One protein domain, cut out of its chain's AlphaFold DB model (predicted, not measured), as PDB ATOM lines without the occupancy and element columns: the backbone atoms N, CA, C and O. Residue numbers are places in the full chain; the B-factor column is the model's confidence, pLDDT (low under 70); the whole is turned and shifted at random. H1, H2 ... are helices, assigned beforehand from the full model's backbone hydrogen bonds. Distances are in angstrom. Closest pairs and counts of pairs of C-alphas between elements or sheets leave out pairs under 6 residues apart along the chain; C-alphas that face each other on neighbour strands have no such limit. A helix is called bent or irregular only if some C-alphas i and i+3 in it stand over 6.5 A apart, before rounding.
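What this domain is: This is residues 299 to 358 of the 363 residues of an uncharacterized protein of Caenorhabditis remanei (UniProt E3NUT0). Three helices make an open zigzag: H1 and H2 meet near their ends as a V, and H3 folds back beside the second half of H2, with the two crossing at a steep angle. Residues 299 to 310 of H1 stick out free on the side away from H3, and H2 is the slanting piece between the other two. The printed part has 60 residues with three named helices, in the order H1, H2, H3 along the chain, and no named strand; its class is all helix. It is loose, with a radius of gyration of the C-alphas of 14.5 A, and only just flat, its C-alphas spanning 35 by 28 by 16 A.

Where its parts are: H1, residues 299 to 317, begins at C-alpha 299 (44.178, -16.387, 70.458) and is 27.2 A long from first to last C-alpha. After one residue, Asp 318, comes H2, residues 319 to 338, 28.7 A long and the longest helix by residues; its C-alpha 319 is at (44.234, -14.912, 41.280). Residues 339 to 343 lead to H3, residues 344 to 355, which is 16.8 A long and ends at C-alpha 355 (52.430, -33.682, 37.553). No helix is bent or irregular.

How they stand to each other: H1 touches no helix. H1 and H2 are close but not clearly touching, with 2 pairs of C-alphas within 8 A; the closest C-alphas, those of Ala 315 and Met 322, are 5.6 A apart. Their lines stand at a steep tilt of 54 degrees, opposite ways. H2 touches H3 with residues 331 to 336 alone, and H3 touches H2 with residues 347 to 351 alone. The closest C-alphas of this pair, those of Met 332 and Val 351, are 6.8 A apart. H2 and H3 run opposite ways at a steep tilt of 68 degrees, only just short of about perpendicular. H1 and H3 are apart. In H1, H2 and H3 every O i to N i+4 pair is within hydrogen-bond range.

The domain as a whole: The two C-alphas farthest apart in the domain, those of Asp 299 and Gly 357, are 43.3 A apart. Besides residues 299 to 310, residues 316 to 321, of which 319 to 321 belong to H2, stand free. Without these stretches the body has 42 residues and spans 34 by 23 by 16 A. The printed part has no cut, and the links H1 to H2 and H2 to H3 are tight. The mean pLDDT of the printed part is 78.1; residues 355 to 358 are under 70, where the model's confidence is low.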
ATOM      1  N   ASP A 299      42.934 -16.780  71.120       84.50
ATOM      2  CA  ASP A 299      44.178 -16.387  70.458       84.50
ATOM      3  C   ASP A 299      44.401 -17.222  69.185       84.50
ATOM      4  O   ASP A 299      44.687 -16.672  68.122       84.50
ATOM      5  N   PHE A 300      44.145 -18.534  69.241       84.50
ATOM      6  CA  PHE A 300      44.175 -19.400  68.059       84.50
ATOM      7  C   PHE A 300      43.142 -18.987  67.001       84.50
ATOM      8  O   PHE A 300      43.444 -18.965  65.804       84.50
ATOM      9  N   GLU A 301      41.921 -18.636  67.414       86.19
ATOM     10  CA  GLU A 301      40.891 -18.144  66.497       86.19
ATOM     11  C   GLU A 301      41.310 -16.817  65.847       86.19
ATOM     12  O   GLU A 301      41.145 -16.637  64.635       86.19
ATOM     13  N   ALA A 302      41.907 -15.906  66.621       85.31
ATOM     14  CA  ALA A 302      42.432 -14.643  66.120       85.31
ATOM     15  C   ALA A 302      43.562 -14.853  65.098       85.31
ATOM     16  O   ALA A 302      43.532 -14.240  64.023       85.31
ATOM     17  N   ASP A 303      44.497 -15.760  65.381       86.31
ATOM     18  CA  ASP A 303      45.595 -16.116  64.481       86.31
ATOM     19  C   ASP A 303      45.083 -16.757  63.189       86.31
ATOM     20  O   ASP A 303      45.470 -16.361  62.085       86.31
ATOM     21  N   MET A 304      44.139 -17.694  63.287       86.94
ATOM     22  CA  MET A 304      43.523 -18.318  62.119       86.94
ATOM     23  C   MET A 304      42.782 -17.283  61.256       86.94
ATOM     24  O   MET A 304      42.861 -17.320  60.024       86.94
ATOM     25  N   MET A 305      42.106 -16.315  61.882       81.88
ATOM     26  CA  MET A 305      41.441 -15.209  61.187       81.88
ATOM     27  C   MET A 305      42.438 -14.252  60.519       81.88
ATOM     28  O   MET A 305      42.166 -13.757  59.418       81.88
ATOM     29  N   ALA A 306      43.597 -14.006  61.135       84.44
ATOM     30  CA  ALA A 306      44.675 -13.217  60.544       84.44
ATOM     31  C   ALA A 306      45.270 -13.919  59.313       84.44
ATOM     32  O   ALA A 306      45.363 -13.313  58.242       84.44
ATOM     33  N   ILE A 307      45.563 -15.219  59.423       81.31
ATOM     34  CA  ILE A 307      46.038 -16.048  58.306       81.31
ATOM     35  C   ILE A 307      45.010 -16.050  57.172       81.31
ATOM     36  O   ILE A 307      45.365 -15.838  56.011       81.31
ATOM     37  N   HIS A 308      43.727 -16.234  57.486       79.25
ATOM     38  CA  HIS A 308      42.663 -16.220  56.485       79.25
ATOM     39  C   HIS A 308      42.606 -14.885  55.732       79.25
ATOM     40  O   HIS A 308      42.521 -14.865  54.500       79.25
ATOM     41  N   ARG A 309      42.704 -13.763  56.454       77.81
ATOM     42  CA  ARG A 309      42.731 -12.422  55.857       77.81
ATOM     43  C   ARG A 309      43.919 -12.257  54.911       77.81
ATOM     44  O   ARG A 309      43.742 -11.778  53.791       77.81
ATOM     45  N   ASP A 310      45.099 -12.708  55.320       79.50
ATOM     46  CA  ASP A 310      46.318 -12.628  54.517       79.50
ATOM     47  C   ASP A 310      46.271 -13.486  53.257       79.50
ATOM     48  O   ASP A 310      46.669 -13.034  52.176       79.50
ATOM     49  N   VAL A 311      45.734 -14.700  53.368       75.81
ATOM     50  CA  VAL A 311      45.507 -15.587  52.225       75.81
ATOM     51  C   VAL A 311      44.539 -14.936  51.244       75.81
ATOM     52  O   VAL A 311      44.828 -14.889  50.050       75.81
ATOM     53  N   MET A 312      43.428 -14.369  51.722       76.50
ATOM     54  CA  MET A 312      42.446 -13.702  50.862       76.50
ATOM     55  C   MET A 312      42.992 -12.423  50.216       76.50
ATOM     56  O   MET A 312      42.700 -12.152  49.051       76.50
ATOM     57  N   ARG A 313      43.836 -11.664  50.921       81.06
ATOM     58  CA  ARG A 313      44.538 -10.492  50.376       81.06
ATOM     59  C   ARG A 313      45.481 -10.887  49.240       81.06
ATOM     60  O   ARG A 313      45.380 -10.356  48.134       81.06
ATOM     61  N   LYS A 314      46.353 -11.875  49.473       79.19
ATOM     62  CA  LYS A 314      47.246 -12.413  48.430       79.19
ATOM     63  C   LYS A 314      46.455 -13.016  47.268       79.19
ATOM     64  O   LYS A 314      46.856 -12.869  46.116       79.19
ATOM     65  N   ALA A 315      45.296 -13.608  47.559       73.25
ATOM     66  CA  ALA A 315      44.420 -14.182  46.554       73.25
ATOM     67  C   ALA A 315      43.822 -13.179  45.579       73.25
ATOM     68  O   ALA A 315      43.692 -13.478  44.393       73.25
ATOM     69  N   ARG A 316      43.473 -11.993  46.075       74.81
ATOM     70  CA  ARG A 316      42.969 -10.896  45.246       74.81
ATOM     71  C   ARG A 316      44.072 -10.280  44.391       74.81
ATOM     72  O   ARG A 316      43.804  -9.915  43.252       74.81
ATOM     73  N   LYS A 317      45.299 -10.203  44.921       82.69
ATOM     74  CA  LYS A 317      46.456  -9.639  44.213       82.69
ATOM     75  C   LYS A 317      46.887 -10.499  43.019       82.69
ATOM     76  O   LYS A 317      47.134  -9.953  41.952       82.69
ATOM     77  N   ASP A 318      46.921 -11.825  43.183       84.38
ATOM     78  CA  ASP A 318      47.360 -12.774  42.149       84.38
ATOM     79  C   ASP A 318      46.399 -13.982  42.025       84.38
ATOM     80  O   ASP A 318      46.713 -15.084  42.498       84.38
ATOM     81  N   PRO A 319      45.241 -13.847  41.348       79.69
ATOM     82  CA  PRO A 319      44.234 -14.912  41.280       79.69
ATOM     83  C   PRO A 319      44.772 -16.204  40.642       79.69
ATOM     84  O   PRO A 319      44.512 -17.297  41.139       79.69
ATOM     85  N   LYS A 320      45.624 -16.089  39.613       81.62
ATOM     86  CA  LYS A 320      46.247 -17.244  38.943       81.62
ATOM     87  C   LYS A 320      47.152 -18.062  39.873       81.62
ATOM     88  O   LYS A 320      47.189 -19.284  39.773       81.62
ATOM     89  N   LYS A 321      47.877 -17.408  40.793       77.88
ATOM     90  CA  LYS A 321      48.727 -18.111  41.770       77.88
ATOM     91  C   LYS A 321      47.883 -18.844  42.807       77.88
ATOM     92  O   LYS A 321      48.277 -19.912  43.258       77.88
ATOM     93  N   MET A 322      46.710 -18.319  43.154       82.06
ATOM     94  CA  MET A 322      45.795 -19.030  44.045       82.06
ATOM     95  C   MET A 322      45.149 -20.237  43.411       82.06
ATOM     96  O   MET A 322      44.967 -21.231  44.100       82.06
ATOM     97  N   ASP A 323      44.811 -20.171  42.129       79.19
ATOM     98  CA  ASP A 323      44.308 -21.348  41.427       79.19
ATOM     99  C   ASP A 323      45.379 -22.443  41.379       79.19
ATOM    100  O   ASP A 323      45.067 -23.608  41.622       79.19
ATOM    101  N   LEU A 324      46.655 -22.067  41.224       79.69
ATOM    102  CA  LEU A 324      47.785 -22.990  41.359       79.69
ATOM    103  C   LEU A 324      47.894 -23.577  42.779       79.69
ATOM    104  O   LEU A 324      48.060 -24.783  42.927       79.69
ATOM    105  N   ILE A 325      47.758 -22.753  43.824       79.06
ATOM    106  CA  ILE A 325      47.784 -23.210  45.225       79.06
ATOM    107  C   ILE A 325      46.600 -24.139  45.525       79.06
ATOM    108  O   ILE A 325      46.781 -25.172  46.164       79.06
ATOM    109  N   ARG A 326      45.393 -23.817  45.046       81.00
ATOM    110  CA  ARG A 326      44.198 -24.663  45.199       81.00
ATOM    111  C   ARG A 326      44.365 -25.992  44.471       81.00
ATOM    112  O   ARG A 326      44.020 -27.025  45.036       81.00
ATOM    113  N   ALA A 327      44.917 -25.975  43.258       79.88
ATOM    114  CA  ALA A 327      45.216 -27.183  42.499       79.88
ATOM    115  C   ALA A 327      46.254 -28.053  43.224       79.88
ATOM    116  O   ALA A 327      46.023 -29.246  43.411       79.88
ATOM    117  N   ALA A 328      47.342 -27.451  43.717       77.69
ATOM    118  CA  ALA A 328      48.361 -28.150  44.497       77.69
ATOM    119  C   ALA A 328      47.782 -28.747  45.791       77.69
ATOM    120  O   ALA A 328      48.030 -29.908  46.104       77.69
ATOM    121  N   HIS A 329      46.950 -27.991  46.510       79.00
ATOM    122  CA  HIS A 329      46.285 -28.461  47.725       79.00
ATOM    123  C   HIS A 329      45.320 -29.622  47.442       79.00
ATOM    124  O   HIS A 329      45.324 -30.616  48.163       79.00
ATOM    125  N   ALA A 330      44.520 -29.542  46.374       79.81
ATOM    126  CA  ALA A 330      43.618 -30.621  45.976       79.81
ATOM    127  C   ALA A 330      44.379 -31.909  45.621       79.81
ATOM    128  O   ALA A 330      43.970 -32.996  46.022       79.81
ATOM    129  N   GLN A 331      45.510 -31.791  44.921       80.38
ATOM    130  CA  GLN A 331      46.370 -32.929  44.590       80.38
ATOM    131  C   GLN A 331      47.037 -33.535  45.825       80.38
ATOM    132  O   GLN A 331      47.129 -34.755  45.935       80.38
ATOM    133  N   MET A 332      47.457 -32.694  46.770       77.75
ATOM    134  CA  MET A 332      48.016 -33.140  48.039       77.75
ATOM    135  C   MET A 332      46.969 -33.892  48.872       77.75
ATOM    136  O   MET A 332      47.248 -34.982  49.353       77.75
ATOM    137  N   MET A 333      45.739 -33.378  48.969       81.19
ATOM    138  CA  MET A 333      44.636 -34.060  49.665       81.19
ATOM    139  C   MET A 333      44.239 -35.373  48.988       81.19
ATOM    140  O   MET A 333      43.926 -36.349  49.665       81.19
ATOM    141  N   ALA A 334      44.259 -35.419  47.653       81.50
ATOM    142  CA  ALA A 334      44.060 -36.663  46.922       81.50
ATOM    143  C   ALA A 334      45.152 -37.683  47.270       81.50
ATOM    144  O   ALA A 334      44.829 -38.844  47.499       81.50
ATOM    145  N   GLU A 335      46.409 -37.242  47.385       80.06
ATOM    146  CA  GLU A 335      47.517 -38.127  47.735       80.06
ATOM    147  C   GLU A 335      47.419 -38.661  49.162       80.06
ATOM    148  O   GLU A 335      47.502 -39.871  49.354       80.06
ATOM    149  N   ILE A 336      47.118 -37.796  50.136       80.19
ATOM    150  CA  ILE A 336      46.862 -38.182  51.535       80.19
ATOM    151  C   ILE A 336      45.817 -39.302  51.619       80.19
ATOM    152  O   ILE A 336      45.953 -40.228  52.415       80.19
ATOM    153  N   ASN A 337      44.782 -39.246  50.781       79.88
ATOM    154  CA  ASN A 337      43.724 -40.253  50.774       79.88
ATOM    155  C   ASN A 337      44.124 -41.563  50.079       79.88
ATOM    156  O   ASN A 337      43.517 -42.600  50.343       79.88
ATOM    157  N   THR A 338      45.110 -41.536  49.178       79.56
ATOM    158  CA  THR A 338      45.508 -42.709  48.383       79.56
ATOM    159  C   THR A 338      46.757 -43.414  48.896       79.56
ATOM    160  O   THR A 338      46.864 -44.634  48.757       79.56
ATOM    161  N   THR A 339      47.702 -42.690  49.495       74.75
ATOM    162  CA  THR A 339      48.954 -43.254  50.007       74.75
ATOM    163  C   THR A 339      48.938 -43.379  51.520       74.75
ATOM    164  O   THR A 339      48.526 -42.471  52.226       74.75
ATOM    165  N   LYS A 340      49.466 -44.495  52.036       72.31
ATOM    166  CA  LYS A 340      49.676 -44.717  53.481       72.31
ATOM    167  C   LYS A 340      50.982 -44.097  54.002       72.31
ATOM    168  O   LYS A 340      51.471 -44.493  55.057       72.31
ATOM    169  N   THR A 341      51.603 -43.209  53.231       71.81
ATOM    170  CA  THR A 341      52.897 -42.613  53.568       71.81
ATOM    171  C   THR A 341      52.693 -41.547  54.636       71.81
ATOM    172  O   THR A 341      51.963 -40.584  54.418       71.81
ATOM    173  N   ASN A 342      53.359 -41.706  55.778       75.81
ATOM    174  CA  ASN A 342      53.375 -40.703  56.849       75.81
ATOM    175  C   ASN A 342      54.522 -39.689  56.682       75.81
ATOM    176  O   ASN A 342      54.679 -38.807  57.524       75.81
ATOM    177  N   ASP A 343      55.334 -39.825  55.628       83.44
ATOM    178  CA  ASP A 343      56.424 -38.905  55.319       83.44
ATOM    179  C   ASP A 343      55.980 -37.825  54.325       83.44
ATOM    180  O   ASP A 343      55.506 -38.102  53.220       83.44
ATOM    181  N   LEU A 344      56.161 -36.568  54.729       76.00
ATOM    182  CA  LEU A 344      55.777 -35.400  53.944       76.00
ATOM    183  C   LEU A 344      56.634 -35.268  52.671       76.00
ATOM    184  O   LEU A 344      56.125 -34.862  51.626       76.00
ATOM    185  N   GLY A 345      57.919 -35.636  52.739       77.94
ATOM    186  CA  GLY A 345      58.842 -35.573  51.603       77.94
ATOM    187  C   GLY A 345      58.470 -36.555  50.492       77.94
ATOM    188  O   GLY A 345      58.417 -36.177  49.319       77.94
ATOM    189  N   GLU A 346      58.141 -37.793  50.857       79.44
ATOM    190  CA  GLU A 346      57.658 -38.825  49.937       79.44
ATOM    191  C   GLU A 346      56.341 -38.413  49.257       79.44
ATOM    192  O   GLU A 346      56.179 -38.586  48.046       79.44
ATOM    193  N   MET A 347      55.444 -37.756  50.000       77.38
ATOM    194  CA  MET A 347      54.187 -37.229  49.468       77.38
ATOM    195  C   MET A 347      54.417 -36.151  48.394       77.38
ATOM    196  O   MET A 347      53.839 -36.217  47.306       77.38
ATOM    197  N   PHE A 348      55.316 -35.190  48.645       78.12
ATOM    198  CA  PHE A 348      55.678 -34.174  47.648       78.12
ATOM    199  C   PHE A 348      56.357 -34.782  46.415       78.12
ATOM    200  O   PHE A 348      56.075 -34.363  45.289       78.12
ATOM    201  N   MET A 349      57.202 -35.799  46.598       80.44
ATOM    202  CA  MET A 349      57.842 -36.520  45.495       80.44
ATOM    203  C   MET A 349      56.821 -37.248  44.614       80.44
ATOM    204  O   MET A 349      56.927 -37.203  43.385       80.44
ATOM    205  N   ASN A 350      55.804 -37.874  45.207       77.69
ATOM    206  CA  ASN A 350      54.757 -38.569  44.459       77.69
ATOM    207  C   ASN A 350      53.834 -37.604  43.705       77.69
ATOM    208  O   ASN A 350      53.537 -37.837  42.528       77.69
ATOM    209  N   VAL A 351      53.440 -36.488  44.330       79.00
ATOM    210  CA  VAL A 351      52.680 -35.414  43.664       79.00
ATOM    211  C   VAL A 351      53.489 -34.826  42.501       79.00
ATOM    212  O   VAL A 351      52.969 -34.681  41.393       79.00
ATOM    213  N   GLY A 352      54.785 -34.565  42.704       76.94
ATOM    214  CA  GLY A 352      55.692 -34.083  41.657       76.94
ATOM    215  C   GLY A 352      55.819 -35.049  40.474       76.94
ATOM    216  O   GLY A 352      55.707 -34.630  39.321       76.94
ATOM    217  N   ARG A 353      55.970 -36.355  40.739       78.06
ATOM    218  CA  ARG A 353      56.041 -37.396  39.698       78.06
ATOM    219  C   ARG A 353      54.769 -37.490  38.857       78.06
ATOM    220  O   ARG A 353      54.872 -37.684  37.649       78.06
ATOM    221  N   ARG A 354      53.582 -37.325  39.454       70.81
ATOM    222  CA  ARG A 354      52.311 -37.333  38.702       70.81
ATOM    223  C   ARG A 354      52.128 -36.096  37.830       70.81
ATOM    224  O   ARG A 354      51.608 -36.207  36.725       70.81
ATOM    225  N   ASN A 355      52.577 -34.934  38.296       66.62
ATOM    226  CA  ASN A 355      52.430 -33.682  37.553       66.62
ATOM    227  C   ASN A 355      53.437 -33.518  36.409       66.62
ATOM    228  O   ASN A 355      53.108 -32.891  35.405       66.62
ATOM    229  N   LEU A 356      54.625 -34.126  36.497       58.56
ATOM    230  CA  LEU A 356      55.599 -34.141  35.396       58.56
ATOM    231  C   LEU A 356      55.052 -34.789  34.108       58.56
ATOM    232  O   LEU A 356      55.512 -34.444  33.025       58.56
ATOM    233  N   GLY A 357      54.039 -35.659  34.205       53.81
ATOM    234  CA  GLY A 357      53.346 -36.229  33.043       53.81
ATOM    235  C   GLY A 357      52.325 -35.299  32.369       53.81
ATOM    236  O   GLY A 357      51.982 -35.532  31.215       53.81
ATOM    237  N   ASN A 358      51.864 -34.241  33.052       52.94
ATOM    238  CA  ASN A 358      50.801 -33.345  32.569       52.94
ATOM    239  C   ASN A 358      51.264 -31.903  32.286       52.94
ATOM    240  O   ASN A 358      50.547 -31.169  31.616       52.94
TER     241      ASN A 358